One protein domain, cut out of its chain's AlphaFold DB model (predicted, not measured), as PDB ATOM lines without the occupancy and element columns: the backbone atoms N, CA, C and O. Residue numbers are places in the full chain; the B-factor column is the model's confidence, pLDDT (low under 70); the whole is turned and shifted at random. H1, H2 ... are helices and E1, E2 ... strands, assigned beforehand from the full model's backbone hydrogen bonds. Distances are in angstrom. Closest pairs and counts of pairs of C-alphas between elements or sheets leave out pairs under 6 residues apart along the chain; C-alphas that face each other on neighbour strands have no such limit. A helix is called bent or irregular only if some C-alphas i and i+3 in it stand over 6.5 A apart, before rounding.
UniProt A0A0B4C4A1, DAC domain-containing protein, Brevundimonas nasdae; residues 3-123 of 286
ATOM      1  N   ILE A   3     335.205 571.754 305.485       34.31
ATOM      2  CA  ILE A   3     336.004 571.744 306.726       34.31
ATOM      3  C   ILE A   3     335.885 570.418 307.498       34.31
ATOM      4  O   ILE A   3     336.880 569.891 307.991       34.31
ATOM      5  N   VAL A   4     334.679 569.835 307.570       34.41
ATOM      6  CA  VAL A   4     334.462 568.547 308.255       34.41
ATOM      7  C   VAL A   4     335.146 567.418 307.483       34.41
ATOM      8  O   VAL A   4     335.900 566.667 308.084       34.41
ATOM      9  N   LYS A   5     334.999 567.371 306.148       42.38
ATOM     10  CA  LYS A   5     335.613 566.339 305.293       42.38
ATOM     11  C   LYS A   5     337.142 566.324 305.367       42.38
ATOM     12  O   LYS A   5     337.719 565.245 305.341       42.38
ATOM     13  N   GLN A   6     337.798 567.484 305.466       49.25
ATOM     14  CA  GLN A   6     339.262 567.549 305.587       49.25
ATOM     15  C   GLN A   6     339.757 567.037 306.947       49.25
ATOM     16  O   GLN A   6     340.757 566.324 306.992       49.25
ATOM     17  N   ARG A   7     339.029 567.323 308.040       48.22
ATOM     18  CA  ARG A   7     339.350 566.809 309.383       48.22
ATOM     19  C   ARG A   7     339.159 565.291 309.500       48.22
ATOM     20  O   ARG A   7     339.969 564.647 310.155       48.22
ATOM     21  N   THR A   8     338.150 564.709 308.844       45.75
ATOM     22  CA  THR A   8     337.920 563.248 308.853       45.75
ATOM     23  C   THR A   8     338.879 562.473 307.940       45.75
ATOM     24  O   THR A   8     339.099 561.286 308.157       45.75
ATOM     25  N   ASN A   9     339.480 563.121 306.933       52.25
ATOM     26  CA  ASN A   9     340.305 562.448 305.917       52.25
ATOM     27  C   ASN A   9     341.671 561.957 306.435       52.25
ATOM     28  O   ASN A   9     342.249 561.044 305.855       52.25
ATOM     29  N   LEU A  10     342.189 562.546 307.520       52.31
ATOM     30  CA  LEU A  10     343.445 562.114 308.147       52.31
ATOM     31  C   LEU A  10     343.312 560.767 308.858       52.31
ATOM     32  O   LEU A  10     344.212 559.944 308.766       52.31
ATOM     33  N   GLN A  11     342.181 560.535 309.530       48.97
ATOM     34  CA  GLN A  11     341.929 559.309 310.295       48.97
ATOM     35  C   GLN A  11     341.611 558.100 309.397       48.97
ATOM     36  O   GLN A  11     341.695 556.965 309.851       48.97
ATOM     37  N   GLY A  12     341.240 558.334 308.132       44.22
ATOM     38  CA  GLY A  12     340.887 557.285 307.168       44.22
ATOM     39  C   GLY A  12     342.033 556.813 306.269       44.22
ATOM     40  O   GLY A  12     341.870 555.822 305.558       44.22
ATOM     41  N   LYS A  13     343.189 557.493 306.267       54.22
ATOM     42  CA  LYS A  13     344.372 557.030 305.531       54.22
ATOM     43  C   LYS A  13     345.151 556.065 306.426       54.22
ATOM     44  O   LYS A  13     345.730 556.484 307.418       54.22
ATOM     45  N   ALA A  14     345.168 554.786 306.051       47.69
ATOM     46  CA  ALA A  14     345.730 553.656 306.808       47.69
ATOM     47  C   ALA A  14     347.209 553.784 307.261       47.69
ATOM     48  O   ALA A  14     347.713 552.905 307.951       47.69
ATOM     49  N   SER A  15     347.906 554.856 306.880       57.00
ATOM     50  CA  SER A  15     349.330 555.102 307.116       57.00
ATOM     51  C   SER A  15     349.649 556.068 308.268       57.00
ATOM     52  O   SER A  15     350.825 556.205 308.606       57.00
ATOM     53  N   LEU A  16     348.658 556.749 308.864       68.38
ATOM     54  CA  LEU A  16     348.891 557.766 309.899       68.38
ATOM     55  C   LEU A  16     348.034 557.564 311.155       68.38
ATOM     56  O   LEU A  16     346.808 557.545 311.080       68.38
ATOM     57  N   ASP A  17     348.684 557.555 312.318       79.44
ATOM     58  CA  ASP A  17     348.011 557.730 313.606       79.44
ATOM     59  C   ASP A  17     347.911 559.230 313.915       79.44
ATOM     60  O   ASP A  17     348.922 559.931 313.952       79.44
ATOM     61  N   PHE A  18     346.696 559.750 314.112       84.12
ATOM     62  CA  PHE A  18     346.465 561.184 314.322       84.12
ATOM     63  C   PHE A  18     345.931 561.492 315.725       84.12
ATOM     64  O   PHE A  18     344.840 561.061 316.104       84.12
ATOM     65  N   LEU A  19     346.678 562.309 316.466       86.25
ATOM     66  CA  LEU A  19     346.350 562.808 317.797       86.25
ATOM     67  C   LEU A  19     345.936 564.277 317.702       86.25
ATOM     68  O   LEU A  19     346.756 565.172 317.496       86.25
ATOM     69  N   LYS A  20     344.640 564.537 317.849       86.19
ATOM     70  CA  LYS A  20     344.082 565.887 317.772       86.19
ATOM     71  C   LYS A  20     344.383 566.678 319.052       86.19
ATOM     72  O   LYS A  20     344.235 566.145 320.149       86.19
ATOM     73  N   PHE A  21     344.714 567.960 318.921       85.75
ATOM     74  CA  PHE A  21     344.756 568.861 320.074       85.75
ATOM     75  C   PHE A  21     343.348 569.210 320.571       85.75
ATOM     76  O   PHE A  21     342.391 569.266 319.792       85.75
ATOM     77  N   SER A  22     343.225 569.467 321.876       84.19
ATOM     78  CA  SER A  22     341.992 569.995 322.474       84.19
ATOM     79  C   SER A  22     341.633 571.356 321.877       84.19
ATOM     80  O   SER A  22     340.475 571.593 321.537       84.19
ATOM     81  N   GLU A  23     342.644 572.198 321.661       85.12
ATOM     82  CA  GLU A  23     342.538 573.502 321.013       85.12
ATOM     83  C   GLU A  23     343.586 573.640 319.897       85.12
ATOM     84  O   GLU A  23     344.726 573.196 320.070       85.12
ATOM     85  N   PRO A  24     343.242 574.239 318.740       84.75
ATOM     86  CA  PRO A  24     344.219 574.521 317.698       84.75
ATOM     87  C   PRO A  24     345.289 575.495 318.190       84.75
ATOM     88  O   PRO A  24     344.988 576.517 318.804       84.75
ATOM     89  N   LEU A  25     346.541 575.222 317.849       86.69
ATOM     90  CA  LEU A  25     347.642 576.124 318.140       86.69
ATOM     91  C   LEU A  25     347.864 577.095 316.977       86.69
ATOM     92  O   LEU A  25     347.960 576.669 315.831       86.69
ATOM     93  N   ALA A  26     348.040 578.384 317.262       88.44
ATOM     94  CA  ALA A  26     348.395 579.370 316.243       88.44
ATOM     95  C   ALA A  26     349.705 579.012 315.509       88.44
ATOM     96  O   ALA A  26     350.729 578.723 316.133       88.44
ATOM     97  N   LEU A  27     349.693 579.098 314.176       86.00
ATOM     98  CA  LEU A  27     350.839 578.780 313.321       86.00
ATOM     99  C   LEU A  27     352.073 579.615 313.670       86.00
ATOM    100  O   LEU A  27     353.179 579.089 313.706       86.00
ATOM    101  N   THR A  28     351.905 580.900 313.981       86.12
ATOM    102  CA  THR A  28     353.015 581.776 314.386       86.12
ATOM    103  C   THR A  28     353.754 581.224 315.603       86.12
ATOM    104  O   THR A  28     354.981 581.182 315.608       86.12
ATOM    105  N   ARG A  29     353.028 580.705 316.598       83.75
ATOM    106  CA  ARG A  29     353.641 580.065 317.767       83.75
ATOM    107  C   ARG A  29     354.406 578.806 317.368       83.75
ATOM    108  O   ARG A  29     355.537 578.628 317.802       83.75
ATOM    109  N   ALA A  30     353.855 577.984 316.475       83.00
ATOM    110  CA  ALA A  30     354.562 576.813 315.945       83.00
ATOM    111  C   ALA A  30     355.828 577.163 315.139       83.00
ATOM    112  O   ALA A  30     356.808 576.428 315.198       83.00
ATOM    113  N   LEU A  31     355.846 578.283 314.415       82.62
ATOM    114  CA  LEU A  31     356.990 578.686 313.585       82.62
ATOM    115  C   LEU A  31     358.097 579.429 314.354       82.62
ATOM    116  O   LEU A  31     359.248 579.446 313.902       82.62
ATOM    117  N   PHE A  32     357.763 580.087 315.468       80.12
ATOM    118  CA  PHE A  32     358.689 580.976 316.184       80.12
ATOM    119  C   PHE A  32     359.004 580.538 317.623       80.12
ATOM    120  O   PHE A  32     360.074 580.876 318.124       80.12
ATOM    121  N   GLU A  33     358.154 579.742 318.279       77.69
ATOM    122  CA  GLU A  33     358.392 579.216 319.636       77.69
ATOM    123  C   GLU A  33     358.978 577.786 319.581       77.69
ATOM    124  O   GLU A  33     358.450 576.850 320.169       77.69
ATOM    125  N   GLU A  34     360.090 577.606 318.860       64.88
ATOM    126  CA  GLU A  34     360.639 576.313 318.380       64.88
ATOM    127  C   GLU A  34     360.884 575.221 319.442       64.88
ATOM    128  O   GLU A  34     360.937 574.033 319.115       64.88
ATOM    129  N   LYS A  35     361.047 575.586 320.722       71.56
ATOM    130  CA  LYS A  35     361.552 574.671 321.763       71.56
ATOM    131  C   LYS A  35     360.677 573.430 321.965       71.56
ATOM    132  O   LYS A  35     361.209 572.341 322.157       71.56
ATOM    133  N   TRP A  36     359.356 573.582 321.917       71.69
ATOM    134  CA  TRP A  36     358.424 572.471 322.135       71.69
ATOM    135  C   TRP A  36     358.130 571.699 320.837       71.69
ATOM    136  O   TRP A  36     357.928 570.488 320.888       71.69
ATOM    137  N   VAL A  37     358.196 572.359 319.670       70.69
ATOM    138  CA  VAL A  37     358.095 571.695 318.354       70.69
ATOM    139  C   VAL A  37     359.221 570.684 318.190       70.69
ATOM    140  O   VAL A  37     358.970 569.557 317.774       70.69
ATOM    141  N   ARG A  38     360.444 571.045 318.602       69.12
ATOM    142  CA  ARG A  38     361.593 570.135 318.576       69.12
ATOM    143  C   ARG A  38     361.385 568.899 319.445       69.12
ATOM    144  O   ARG A  38     361.766 567.810 319.039       69.12
ATOM    145  N   ALA A  39     360.785 569.064 320.623       68.88
ATOM    146  CA  ALA A  39     360.535 567.951 321.535       68.88
ATOM    147  C   ALA A  39     359.508 566.951 320.979       68.88
ATOM    148  O   ALA A  39     359.578 565.770 321.301       68.88
ATOM    149  N   LEU A  40     358.567 567.418 320.152       71.12
ATOM    150  CA  LEU A  40     357.484 566.589 319.626       71.12
ATOM    151  C   LEU A  40     357.738 566.057 318.215       71.12
ATOM    152  O   LEU A  40     357.298 564.958 317.923       71.12
ATOM    153  N   ALA A  41     358.398 566.815 317.338       70.31
ATOM    154  CA  ALA A  41     358.445 566.541 315.898       70.31
ATOM    155  C   ALA A  41     359.863 566.257 315.363       70.31
ATOM    156  O   ALA A  41     360.155 566.544 314.200       70.31
ATOM    157  N   SER A  42     360.750 565.736 316.216       68.31
ATOM    158  CA  SER A  42     362.100 565.301 315.839       68.31
ATOM    159  C   SER A  42     362.113 563.825 315.424       68.31
ATOM    160  O   SER A  42     361.306 563.030 315.904       68.31
ATOM    161  N   GLY A  43     363.027 563.455 314.525       65.69
ATOM    162  CA  GLY A  43     363.294 562.054 314.181       65.69
ATOM    163  C   GLY A  43     362.447 561.482 313.044       65.69
ATOM    164  O   GLY A  43     362.422 560.275 312.864       65.69
ATOM    165  N   GLY A  44     361.743 562.310 312.263       69.75
ATOM    166  CA  GLY A  44     361.156 561.871 310.987       69.75
ATOM    167  C   GLY A  44     360.005 560.862 311.085       69.75
ATOM    168  O   GLY A  44     359.717 560.187 310.102       69.75
ATOM    169  N   HIS A  45     359.344 560.763 312.242       76.56
ATOM    170  CA  HIS A  45     358.156 559.917 312.426       76.56
ATOM    171  C   HIS A  45     356.972 560.648 313.061       76.56
ATOM    172  O   HIS A  45     355.848 560.159 312.979       76.56
ATOM    173  N   VAL A  46     357.204 561.817 313.666       82.81
ATOM    174  CA  VAL A  46     356.185 562.609 314.360       82.81
ATOM    175  C   VAL A  46     356.117 564.009 313.758       82.81
ATOM    176  O   VAL A  46     357.139 564.649 313.502       82.81
ATOM    177  N   TYR A  47     354.896 564.483 313.517       86.44
ATOM    178  CA  TYR A  47     354.629 565.651 312.688       86.44
ATOM    179  C   TYR A  47     353.521 566.501 313.276       86.44
ATOM    180  O   TYR A  47     352.483 565.978 313.664       86.44
ATOM    181  N   LEU A  48     353.678 567.818 313.253       88.38
ATOM    182  CA  LEU A  48     352.562 568.719 313.508       88.38
ATOM    183  C   LEU A  48     351.771 568.909 312.218       88.38
ATOM    184  O   LEU A  48     352.353 569.208 311.180       88.38
ATOM    185  N   VAL A  49     350.449 568.772 312.271       89.25
ATOM    186  CA  VAL A  49     349.585 568.967 311.100       89.25
ATOM    187  C   VAL A  49     348.764 570.227 311.282       89.25
ATOM    188  O   VAL A  49     348.139 570.422 312.323       89.25
ATOM    189  N   GLY A  50     348.746 571.078 310.262       88.50
ATOM    190  CA  GLY A  50     347.961 572.305 310.249       88.50
ATOM    191  C   GLY A  50     347.043 572.422 309.042       88.50
ATOM    192  O   GLY A  50     347.194 571.717 308.042       88.50
ATOM    193  N   LEU A  51     346.091 573.345 309.152       84.94
ATOM    194  CA  LEU A  51     345.188 573.740 308.076       84.94
ATOM    195  C   LEU A  51     345.564 575.149 307.615       84.94
ATOM    196  O   LEU A  51     345.582 576.085 308.413       84.94
ATOM    197  N   GLY A  52     345.854 575.306 306.325       72.88
ATOM    198  CA  GLY A  52     346.349 576.561 305.753       72.88
ATOM    199  C   GLY A  52     345.346 577.719 305.798       72.88
ATOM    200  O   GLY A  52     345.756 578.868 305.723       72.88
ATOM    201  N   HIS A  53     344.047 577.439 305.942       73.25
ATOM    202  CA  HIS A  53     342.994 578.460 306.006       73.25
ATOM    203  C   HIS A  53     342.698 578.948 307.431       73.25
ATOM    204  O   HIS A  53     342.337 580.106 307.606       73.25
ATOM    205  N   ASP A  54     342.897 578.098 308.442       70.50
ATOM    206  CA  ASP A  54     342.623 578.427 309.851       70.50
ATOM    207  C   ASP A  54     343.871 578.956 310.582       70.50
ATOM    208  O   ASP A  54     343.822 579.246 311.775       70.50
ATOM    209  N   ASN A  55     345.008 579.053 309.879       69.62
ATOM    210  CA  ASN A  55     346.303 579.480 310.417       69.62
ATOM    211  C   ASN A  55     346.694 578.738 311.712       69.62
ATOM    212  O   ASN A  55     347.357 579.289 312.594       69.62
ATOM    213  N   GLY A  56     346.260 577.478 311.828       85.56
ATOM    214  CA  GLY A  56     346.321 576.696 313.054       85.56
ATOM    215  C   GLY A  56     346.871 575.290 312.836       85.56
ATOM    216  O   GLY A  56     346.542 574.614 311.858       85.56
ATOM    217  N   VAL A  57     347.699 574.845 313.777       87.62
ATOM    218  CA  VAL A  57     348.129 573.457 313.954       87.62
ATOM    219  C   VAL A  57     347.063 572.737 314.774       87.62
ATOM    220  O   VAL A  57     346.715 573.156 315.873       87.62
ATOM    221  N   ILE A  58     346.521 571.658 314.221       89.06
ATOM    222  CA  ILE A  58     345.331 570.965 314.731       89.06
ATOM    223  C   ILE A  58     345.654 569.677 315.496       89.06
ATOM    224  O   ILE A  58     344.764 569.095 316.119       89.06
ATOM    225  N   GLY A  59     346.899 569.211 315.439       88.50
ATOM    226  CA  GLY A  59     347.323 568.004 316.132       88.50
ATOM    227  C   GLY A  59     348.656 567.460 315.644       88.50
ATOM    228  O   GLY A  59     349.387 568.119 314.900       88.50
ATOM    229  N   VAL A  60     348.928 566.231 316.062       87.69
ATOM    230  CA  VAL A  60     350.129 565.462 315.754       87.69
ATOM    231  C   VAL A  60     349.753 564.274 314.875       87.69
ATOM    232  O   VAL A  60     348.806 563.558 315.184       87.69
ATOM    233  N   ALA A  61     350.491 564.046 313.796       85.31
ATOM    234  CA  ALA A  61     350.449 562.806 313.037       85.31
ATOM    235  C   ALA A  61     351.716 561.994 313.307       85.31
ATOM    236  O   ALA A  61     352.808 562.555 313.387       85.31
ATOM    237  N   VAL A  62     351.565 560.679 313.409       81.62
ATOM    238  CA  VAL A  62     352.663 559.723 313.509       81.62
ATOM    239  C   VAL A  62     352.610 558.817 312.287       81.62
ATOM    240  O   VAL A  62     351.576 558.206 312.013       81.62
ATOM    241  N   THR A  63     353.703 558.746 311.530       75.62
ATOM    242  CA  THR A  63     353.831 557.766 310.443       75.62
ATOM    243  C   THR A  63     354.331 556.455 311.013       75.62
ATOM    244  O   THR A  63     355.367 556.434 311.681       75.62
ATOM    245  N   ARG A  64     353.657 555.356 310.683       69.00
ATOM    246  CA  ARG A  64     354.252 554.024 310.836       69.00
ATOM    247  C   ARG A  64     355.306 553.846 309.746       69.00
ATOM    248  O   ARG A  64     355.168 554.438 308.676       69.00
ATOM    249  N   GLU A  65     356.360 553.079 310.017       59.41
ATOM    250  CA  GLU A  65     357.302 552.662 308.975       59.41
ATOM    251  C   GLU A  65     356.516 551.913 307.897       59.41
ATOM    252  O   GLU A  65     356.137 550.757 308.053       59.41
ATOM    253  N   THR A  66     356.176 552.614 306.826       54.59
ATOM    254  CA  THR A  66     355.559 552.037 305.639       54.59
ATOM    255  C   THR A  66     356.540 552.192 304.504       54.59
ATOM    256  O   THR A  66     357.179 553.245 304.401       54.59
ATOM    257  N   ASP A  67     356.614 551.171 303.652       48.50
ATOM    258  CA  ASP A  67     357.406 551.192 302.431       48.50
ATOM    259  C   ASP A  67     357.257 552.542 301.730       48.50
ATOM    260  O   ASP A  67     356.158 552.999 301.395       48.50
ATOM    261  N   VAL A  68     358.396 553.216 301.594       54.84
ATOM    262  CA  VAL A  68     358.514 554.524 300.966       54.84
ATOM    263  C   VAL A  68     358.038 554.372 299.526       54.84
ATOM    264  O   VAL A  68     358.779 553.908 298.666       54.84
ATOM    265  N   SER A  69     356.789 554.746 299.255       51.41
ATOM    266  CA  SER A  69     356.293 554.812 297.885       51.41
ATOM    267  C   SER A  69     357.091 555.890 297.152       51.41
ATOM    268  O   SER A  69     357.076 557.062 297.542       51.41
ATOM    269  N   GLU A  70     357.830 555.488 296.117       55.38
ATOM    270  CA  GLU A  70     358.507 556.404 295.202       55.38
ATOM    271  C   GLU A  70     357.451 557.152 294.377       55.38
ATOM    272  O   GLU A  70     357.090 556.772 293.266       55.38
ATOM    273  N   GLY A  71     356.881 558.201 294.968       55.62
ATOM    274  CA  GLY A  71     355.968 559.109 294.288       55.62
ATOM    275  C   GLY A  71     356.699 560.121 293.401       55.62
ATOM    276  O   GLY A  71     357.906 560.323 293.507       55.62
ATOM    277  N   GLN A  72     355.933 560.824 292.562       55.34
ATOM    278  CA  GLN A  72     356.425 561.931 291.723       55.34
ATOM    279  C   GLN A  72     356.870 563.166 292.526       55.34
ATOM    280  O   GLN A  72     357.580 564.022 292.003       55.34
ATOM    281  N   LEU A  73     356.439 563.282 293.785       64.94
ATOM    282  CA  LEU A  73     356.869 564.350 294.681       64.94
ATOM    283  C   LEU A  73     358.171 563.934 295.367       64.94
ATOM    284  O   LEU A  73     358.262 562.845 295.932       64.94
ATOM    285  N   PHE A  74     359.163 564.822 295.348       71.94
ATOM    286  CA  PHE A  74     360.427 564.652 296.061       71.94
ATOM    287  C   PHE A  74     360.346 565.364 297.416       71.94
ATOM    288  O   PHE A  74     360.707 566.540 297.500       71.94
ATOM    289  N   PRO A  75     359.862 564.703 298.488       82.38
ATOM    290  CA  PRO A  75     360.022 565.245 299.822       82.38
ATOM    291  C   PRO A  75     361.517 565.378 300.145       82.38
ATOM    292  O   PRO A  75     362.319 564.611 299.600       82.38
ATOM    293  N   PRO A  76     361.882 566.277 301.074       84.06
ATOM    294  CA  PRO A  76     363.275 566.538 301.439       84.06
ATOM    295  C   PRO A  76     364.054 565.313 301.897       84.06
ATOM    296  O   PRO A  76     365.264 565.284 301.739       84.06
ATOM    297  N   HIS A  77     363.366 564.315 302.453       87.81
ATOM    298  CA  HIS A  77     363.967 563.067 302.892       87.81
ATOM    299  C   HIS A  77     362.993 561.906 302.696       87.81
ATOM    300  O   HIS A  77     361.776 562.081 302.831       87.81
ATOM    301  N   ARG A  78     363.510 560.710 302.401       82.19
ATOM    302  CA  ARG A  78     362.700 559.497 302.171       82.19
ATOM    303  C   ARG A  78     361.722 559.165 303.305       82.19
ATOM    304  O   ARG A  78     360.598 558.761 303.015       82.19
ATOM    305  N   ASN A  79     362.097 559.406 304.565       80.31
ATOM    306  CA  ASN A  79     361.234 559.125 305.727       80.31
ATOM    307  C   ASN A  79     359.982 560.020 305.753       80.31
ATOM    308  O   ASN A  79     358.977 559.673 306.364       80.31
ATOM    309  N   LEU A  80     360.005 561.149 305.038       82.56
ATOM    310  CA  LEU A  80     358.891 562.096 304.969       82.56
ATOM    311  C   LEU A  80     357.879 561.740 303.867       82.56
ATOM    312  O   LEU A  80     356.823 562.370 303.773       82.56
ATOM    313  N   SER A  81     358.161 560.737 303.029       79.62
ATOM    314  CA  SER A  81     357.296 560.367 301.901       79.62
ATOM    315  C   SER A  81     355.900 559.942 302.348       79.62
ATOM    316  O   SER A  81     354.918 560.445 301.802       79.62
ATOM    317  N   GLY A  82     355.795 559.100 303.383       75.94
ATOM    318  CA  GLY A  82     354.504 558.651 303.920       75.94
ATOM    319  C   GLY A  82     353.642 559.799 304.457       75.94
ATOM    320  O   GLY A  82     352.426 559.821 304.264       75.94
ATOM    321  N   LEU A  83     354.273 560.808 305.065       78.88
ATOM    322  CA  LEU A  83     353.578 562.015 305.493       78.88
ATOM    323  C   LEU A  83     353.097 562.827 304.287       78.88
ATOM    324  O   LEU A  83     351.919 563.171 304.212       78.88
ATOM    325  N   THR A  84     353.990 563.132 303.341       79.88
ATOM    326  CA  THR A  84     353.648 563.989 302.194       79.88
ATOM    327  C   THR A  84     352.543 563.407 301.315       79.88
ATOM    328  O   THR A  84     351.652 564.151 300.916       79.88
ATOM    329  N   SER A  85     352.518 562.088 301.091       78.06
ATOM    330  CA  SER A  85     351.432 561.411 300.358       78.06
ATOM    331  C   SER A  85     350.091 561.440 301.108       78.06
ATOM    332  O   SER A  85     349.001 561.366 300.522       78.06
ATOM    333  N   SER A  86     350.149 561.579 302.428       78.56
ATOM    334  CA  SER A  86     348.971 561.632 303.279       78.56
ATOM    335  C   SER A  86     348.362 563.035 303.361       78.56
ATOM    336  O   SER A  86     347.154 563.147 303.594       78.56
ATOM    337  N   LEU A  87     349.128 564.091 303.074       82.19
ATOM    338  CA  LEU A  87     348.632 565.467 303.059       82.19
ATOM    339  C   LEU A  87     347.581 565.687 301.957       82.19
ATOM    340  O   LEU A  87     347.770 565.333 300.797       82.19
ATOM    341  N   GLY A  88     346.445 566.273 302.333       82.69
ATOM    342  CA  GLY A  88     345.389 566.694 301.410       82.69
ATOM    343  C   GLY A  88     345.460 568.191 301.085       82.69
ATOM    344  O   GLY A  88     346.136 568.943 301.788       82.69
ATOM    345  N   PRO A  89     344.736 568.667 300.054       83.94
ATOM    346  CA  PRO A  89     344.681 570.088 299.715       83.94
ATOM    347  C   PRO A  89     344.309 570.968 300.916       83.94
ATOM    348  O   PRO A  89     343.375 570.658 301.654       83.94
ATOM    349  N   GLY A  90     345.026 572.082 301.093       83.94
ATOM    350  CA  GLY A  90     344.811 573.018 302.203       83.94
ATOM    351  C   GLY A  90     345.411 572.578 303.541       83.94
ATOM    352  O   GLY A  90     345.200 573.261 304.541       83.94
ATOM    353  N   MET A  91     346.154 571.471 303.573       87.12
ATOM    354  CA  MET A  91     346.898 571.020 304.747       87.12
ATOM    355  C   MET A  91     348.375 571.389 304.643       87.12
ATOM    356  O   MET A  91     348.890 571.643 303.558       87.12
ATOM    357  N   MET A  92     349.060 571.360 305.777       89.75
ATOM    358  CA  MET A  92     350.515 571.436 305.865       89.75
ATOM    359  C   MET A  92     351.007 570.515 306.976       89.75
ATOM    360  O   MET A  92     350.277 570.270 307.942       89.75
ATOM    361  N   ALA A  93     352.245 570.049 306.866       89.38
ATOM    362  CA  ALA A  93     352.938 569.404 307.970       89.38
ATOM    363  C   ALA A  93     354.179 570.194 308.373       89.38
ATOM    364  O   ALA A  93     354.870 570.744 307.519       89.38
ATOM    365  N   LEU A  94     354.463 570.220 309.671       89.81
ATOM    366  CA  LEU A  94     355.689 570.763 310.227       89.81
ATOM    367  C   LEU A  94     356.475 569.641 310.905       89.81
ATOM    368  O   LEU A  94     355.909 568.815 311.626       89.81
ATOM    369  N   THR A  95     357.782 569.618 310.671       88.25
ATOM    370  CA  THR A  95     358.706 568.631 311.242       88.25
ATOM    371  C   THR A  95     360.076 569.240 311.442       88.25
ATOM    372  O   THR A  95     360.388 570.255 310.822       88.25
ATOM    373  N   MET A  96     360.899 568.633 312.290       87.44
ATOM    374  CA  MET A  96     362.279 569.052 312.476       87.44
ATOM    375  C   MET A  96     363.249 567.932 312.115       87.44
ATOM    376  O   MET A  96     363.047 566.780 312.500       87.44
ATOM    377  N   SER A  97     364.321 568.279 311.399       86.88
ATOM    378  CA  SER A  97     365.455 567.367 311.223       86.88
ATOM    379  C   SER A  97     366.206 567.170 312.540       86.88
ATOM    380  O   SER A  97     366.072 567.956 313.487       86.88
ATOM    381  N   GLU A  98     367.044 566.136 312.601       84.12
ATOM    382  CA  GLU A  98     367.957 565.909 313.731       84.12
ATOM    383  C   GLU A  98     368.927 567.085 313.926       84.12
ATOM    384  O   GLU A  98     369.217 567.487 315.056       84.12
ATOM    385  N   SER A  99     369.320 567.721 312.820       84.31
ATOM    386  CA  SER A  99     370.148 568.932 312.770       84.31
ATOM    387  C   SER A  99     369.431 570.197 313.263       84.31
ATOM    388  O   SER A  99     370.051 571.253 313.382       84.31
ATOM    389  N   GLY A 100     368.137 570.105 313.589       85.88
ATOM    390  CA  GLY A 100     367.354 571.200 314.156       85.88
ATOM    391  C   GLY A 100     366.742 572.146 313.126       85.88
ATOM    392  O   GLY A 100     366.323 573.242 313.492       85.88
ATOM    393  N   ASP A 101     366.665 571.750 311.857       88.94
ATOM    394  CA  ASP A 101     366.012 572.555 310.828       88.94
ATOM    395  C   ASP A 101     364.506 572.316 310.840       88.94
ATOM    396  O   ASP A 101     364.057 571.171 310.849       88.94
ATOM    397  N   LEU A 102     363.719 573.389 310.801       90.06
ATOM    398  CA  LEU A 102     362.261 573.310 310.750       90.06
ATOM    399  C   LEU A 102     361.794 573.247 309.298       90.06
ATOM    400  O   LEU A 102     361.998 574.188 308.537       90.06
ATOM    401  N   TYR A 103     361.108 572.172 308.935       90.88
ATOM    402  CA  TYR A 103     360.503 571.974 307.625       90.88
ATOM    403  C   TYR A 103     359.001 572.226 307.683       90.88
ATOM    404  O   TYR A 103     358.322 571.757 308.594       90.88
ATOM    405  N   VAL A 104     358.487 572.913 306.667       91.06
ATOM    406  CA  VAL A 104     357.059 573.068 306.382       91.06
ATOM    407  C   VAL A 104     356.787 572.431 305.026       91.06
ATOM    408  O   VAL A 104     357.289 572.895 304.001       91.06
ATOM    409  N   LEU A 105     356.010 571.354 305.034       90.00
ATOM    410  CA  LEU A 105     355.704 570.510 303.884       90.00
ATOM    411  C   LEU A 105     354.280 570.774 303.409       90.00
ATOM    412  O   LEU A 105     353.338 570.745 304.208       90.00
ATOM    413  N   LEU A 106     354.127 570.985 302.105       88.19
ATOM    414  CA  LEU A 106     352.835 571.166 301.454       88.19
ATOM    415  C   LEU A 106     352.469 569.960 300.564       88.19
ATOM    416  O   LEU A 106     353.357 569.252 300.082       88.19
ATOM    417  N   PRO A 107     351.170 569.733 300.281       83.25
ATOM    418  CA  PRO A 107     350.693 568.572 299.516       83.25
ATOM    419  C   PRO A 107     351.186 568.533 298.063       83.25
ATOM    420  O   PRO A 107     351.137 567.495 297.418       83.25
ATOM    421  N   ASN A 108     351.637 569.668 297.526       81.38
ATOM    422  CA  ASN A 108     352.164 569.798 296.167       81.38
ATOM    423  C   ASN A 108     353.693 569.592 296.089       81.38
ATOM    424  O   ASN A 108     354.287 569.885 295.055       81.38
ATOM    425  N   GLY A 109     354.337 569.149 297.175       79.56
ATOM    426  CA  GLY A 109     355.788 568.945 297.259       79.56
ATOM    427  C   GLY A 109     356.600 570.207 297.552       79.56
ATOM    428  O   GLY A 109     357.805 570.111 297.781       79.56
ATOM    429  N   VAL A 110     355.963 571.384 297.599       85.31
ATOM    430  CA  VAL A 110     356.622 572.613 298.057       85.31
ATOM    431  C   VAL A 110     357.069 572.421 299.497       85.31
ATOM    432  O   VAL A 110     356.282 572.045 300.368       85.31
ATOM    433  N   THR A 111     358.343 572.711 299.734       90.56
ATOM    434  CA  THR A 111     358.936 572.642 301.060       90.56
ATOM    435  C   THR A 111     359.598 573.968 301.396       90.56
ATOM    436  O   THR A 111     360.437 574.461 300.640       90.56
ATOM    437  N   PHE A 112     359.281 574.505 302.569       91.69
ATOM    438  CA  PHE A 112     360.061 575.572 303.189       91.69
ATOM    439  C   PHE A 112     360.901 574.998 304.319       91.69
ATOM    440  O   PHE A 112     360.428 574.148 305.068       91.69
ATOM    441  N   VAL A 113     362.133 575.472 304.457       91.81
ATOM    442  CA  VAL A 113     363.017 575.104 305.561       91.81
ATOM    443  C   VAL A 113     363.508 576.360 306.265       91.81
ATOM    444  O   VAL A 113     363.965 577.300 305.613       91.81
ATOM    445  N   LYS A 114     363.424 576.391 307.592       91.31
ATOM    446  CA  LYS A 114     364.113 577.369 308.429       91.31
ATOM    447  C   LYS A 114     365.351 576.709 309.006       91.31
ATOM    448  O   LYS A 114     365.254 575.742 309.753       91.31
ATOM    449  N   SER A 115     366.504 577.254 308.662       88.69
ATOM    450  CA  SER A 115     367.798 576.763 309.115       88.69
ATOM    451  C   SER A 115     368.677 577.940 309.497       88.69
ATOM    452  O   SER A 115     368.724 578.928 308.762       88.69
ATOM    453  N   GLN A 116     369.337 577.864 310.656       86.50
ATOM    454  CA  GLN A 116     370.181 578.951 311.175       86.50
ATOM    455  C   GLN A 116     369.449 580.315 311.155       86.50
ATOM    456  O   GLN A 116     370.001 581.348 310.778       86.50
ATOM    457  N   GLY A 117     368.151 580.308 311.486       86.44
ATOM    458  CA  GLY A 117     367.295 581.497 311.500       86.44
ATOM    459  C   GLY A 117     366.847 582.024 310.128       86.44
ATOM    460  O   GLY A 117     366.112 583.008 310.081       86.44
ATOM    461  N   ARG A 118     367.237 581.391 309.016       89.31
ATOM    462  CA  ARG A 118     366.882 581.817 307.654       89.31
ATOM    463  C   ARG A 118     365.887 580.861 307.012       89.31
ATOM    464  O   ARG A 118     366.096 579.651 307.021       89.31
ATOM    465  N   TRP A 119     364.838 581.421 306.418       91.06
ATOM    466  CA  TRP A 119     363.878 580.677 305.608       91.06
ATOM    467  C   TRP A 119     364.399 580.485 304.190       91.06
ATOM    468  O   TRP A 119     364.915 581.420 303.579       91.06
ATOM    469  N   ARG A 120     364.240 579.273 303.665       90.75
ATOM    470  CA  ARG A 120     364.615 578.900 302.304       90.75
ATOM    471  C   ARG A 120     363.524 578.044 301.678       90.75
ATOM    472  O   ARG A 120     362.812 577.323 302.375       90.75
ATOM    473  N   TYR A 121     363.406 578.129 300.362       89.88
ATOM    474  CA  TYR A 121     362.495 577.311 299.571       89.88
ATOM    475  C   TYR A 121     363.275 576.166 298.920       89.88
ATOM    476  O   TYR A 121     364.291 576.401 298.266       89.88
ATOM    477  N   LEU A 122     362.805 574.932 299.106       88.75
ATOM    478  CA  LEU A 122     363.381 573.744 298.485       88.75
ATOM    479  C   LEU A 122     362.477 573.283 297.345       88.75
ATOM    480  O   LEU A 122     361.325 572.904 297.559       88.75
ATOM    481  N   ASN A 123     363.027 573.305 296.130       85.12
ATOM    482  CA  ASN A 123     362.355 572.842 294.923       85.12
ATOM    483  C   ASN A 123     363.228 571.830 294.180       85.12
ATOM    484  O   ASN A 123     363.973 572.178 293.262       85.12
TER     485      ASN A 123
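Overview. This is residues 3 to 123 of the 286 residues of the protein "DAC domain-containing protein" of Brevundimonas nasdae (UniProt A0A0B4C4A1). One strongly twisted sheet of seven strands runs through the domain, with H2 and H3 over one face and H4 over the other. H1 sits far out beyond the E1 and E3 part of the sheet and only grazes it, while the meander E4 to E7 makes the other part. The printed part has 121 residues with four named helices and seven named strands, in the order H1 E1 H2 H3 E2 E3 H4 E4 E5 E6 E7. The sheet's order is E1 E3 E2 E4 E5 E6 E7, all antiparallel, and the class is mixed, helices and strands. The whole is compact, with a radius of gyration of the C-alphas of 13.2 A and spans of 36 by 34 by 23 A.

Along the chain. H1 is residues 3 to 9, from C-alpha 3 at (336.004, 571.744, 306.726). E1, residues 16 to 26, is 22.5 A long and bends by 90 degrees at residue 22. H2 is residues 27 to 32 and H3 residues 34 to 40. E2, residues 46 to 51, is 16.9 A long, and E3, residues 56 to 63, is 20.5 A long and bends by 52 degrees at residue 59. H4, residues 78 to 86, is 13.9 A long; it is irregular, but only just, with C-alphas 79 and 82 7.0 A apart. E4, residues 91 to 96, is 17.3 A long. E5 is residues 102 to 105, E6 residues 111 to 115, and E7 residues 118 to 122, ending at C-alpha 122 (363.381, 573.744, 298.485).

Arrangement. E1 and E7 are the edge strands. Between the neighbours E1 and E3, N 19 and O 60 are within hydrogen-bond range at 2.8 A, as are N 49 and O 59 in the hairpin E2 and E3 at 2.9 A, and N 48 and O 94 between the neighbours E2 and E4 at 2.9 A. E4 E5 E6 E7 form a meander, each strand the antiparallel neighbour of the one before; N 103 and O 95, N 112 and O 104, and N 120 and O 113 are 2.8, 2.9 and 2.8 A apart. E1, H2 H3, E2 and E3, H4, E4 are split strand-helix-strand units, two strands running the same way with another between them, both with right-handed crossovers. H2 and H3 lie on the same face; the C-alphas of Leu 27 and Gly 56 are the closest of H2 and E3, at 5.0 A. H3 runs across the strands over E4, at a height over the sheet of 8.5 A. H4 is on the sheet, its Leu 83 closest to Thr 63 of E3, C-alphas 6.5 A apart. Every O i to N i+4 pair is within hydrogen-bond range in H1 and H2, against 2 of 3 in H3 and 3 of 5 in H4.

Size, cuts and confidence. The C-alphas farthest apart, of Val 4 and Gln 116, are 37.3 A apart. The printed part has no cut. The link E3 to H4, residues 64 to 77, is long. The mean pLDDT of the printed part is 76.7; 31 residues are under 70, among them residues 3 to 16 and 64 to 73.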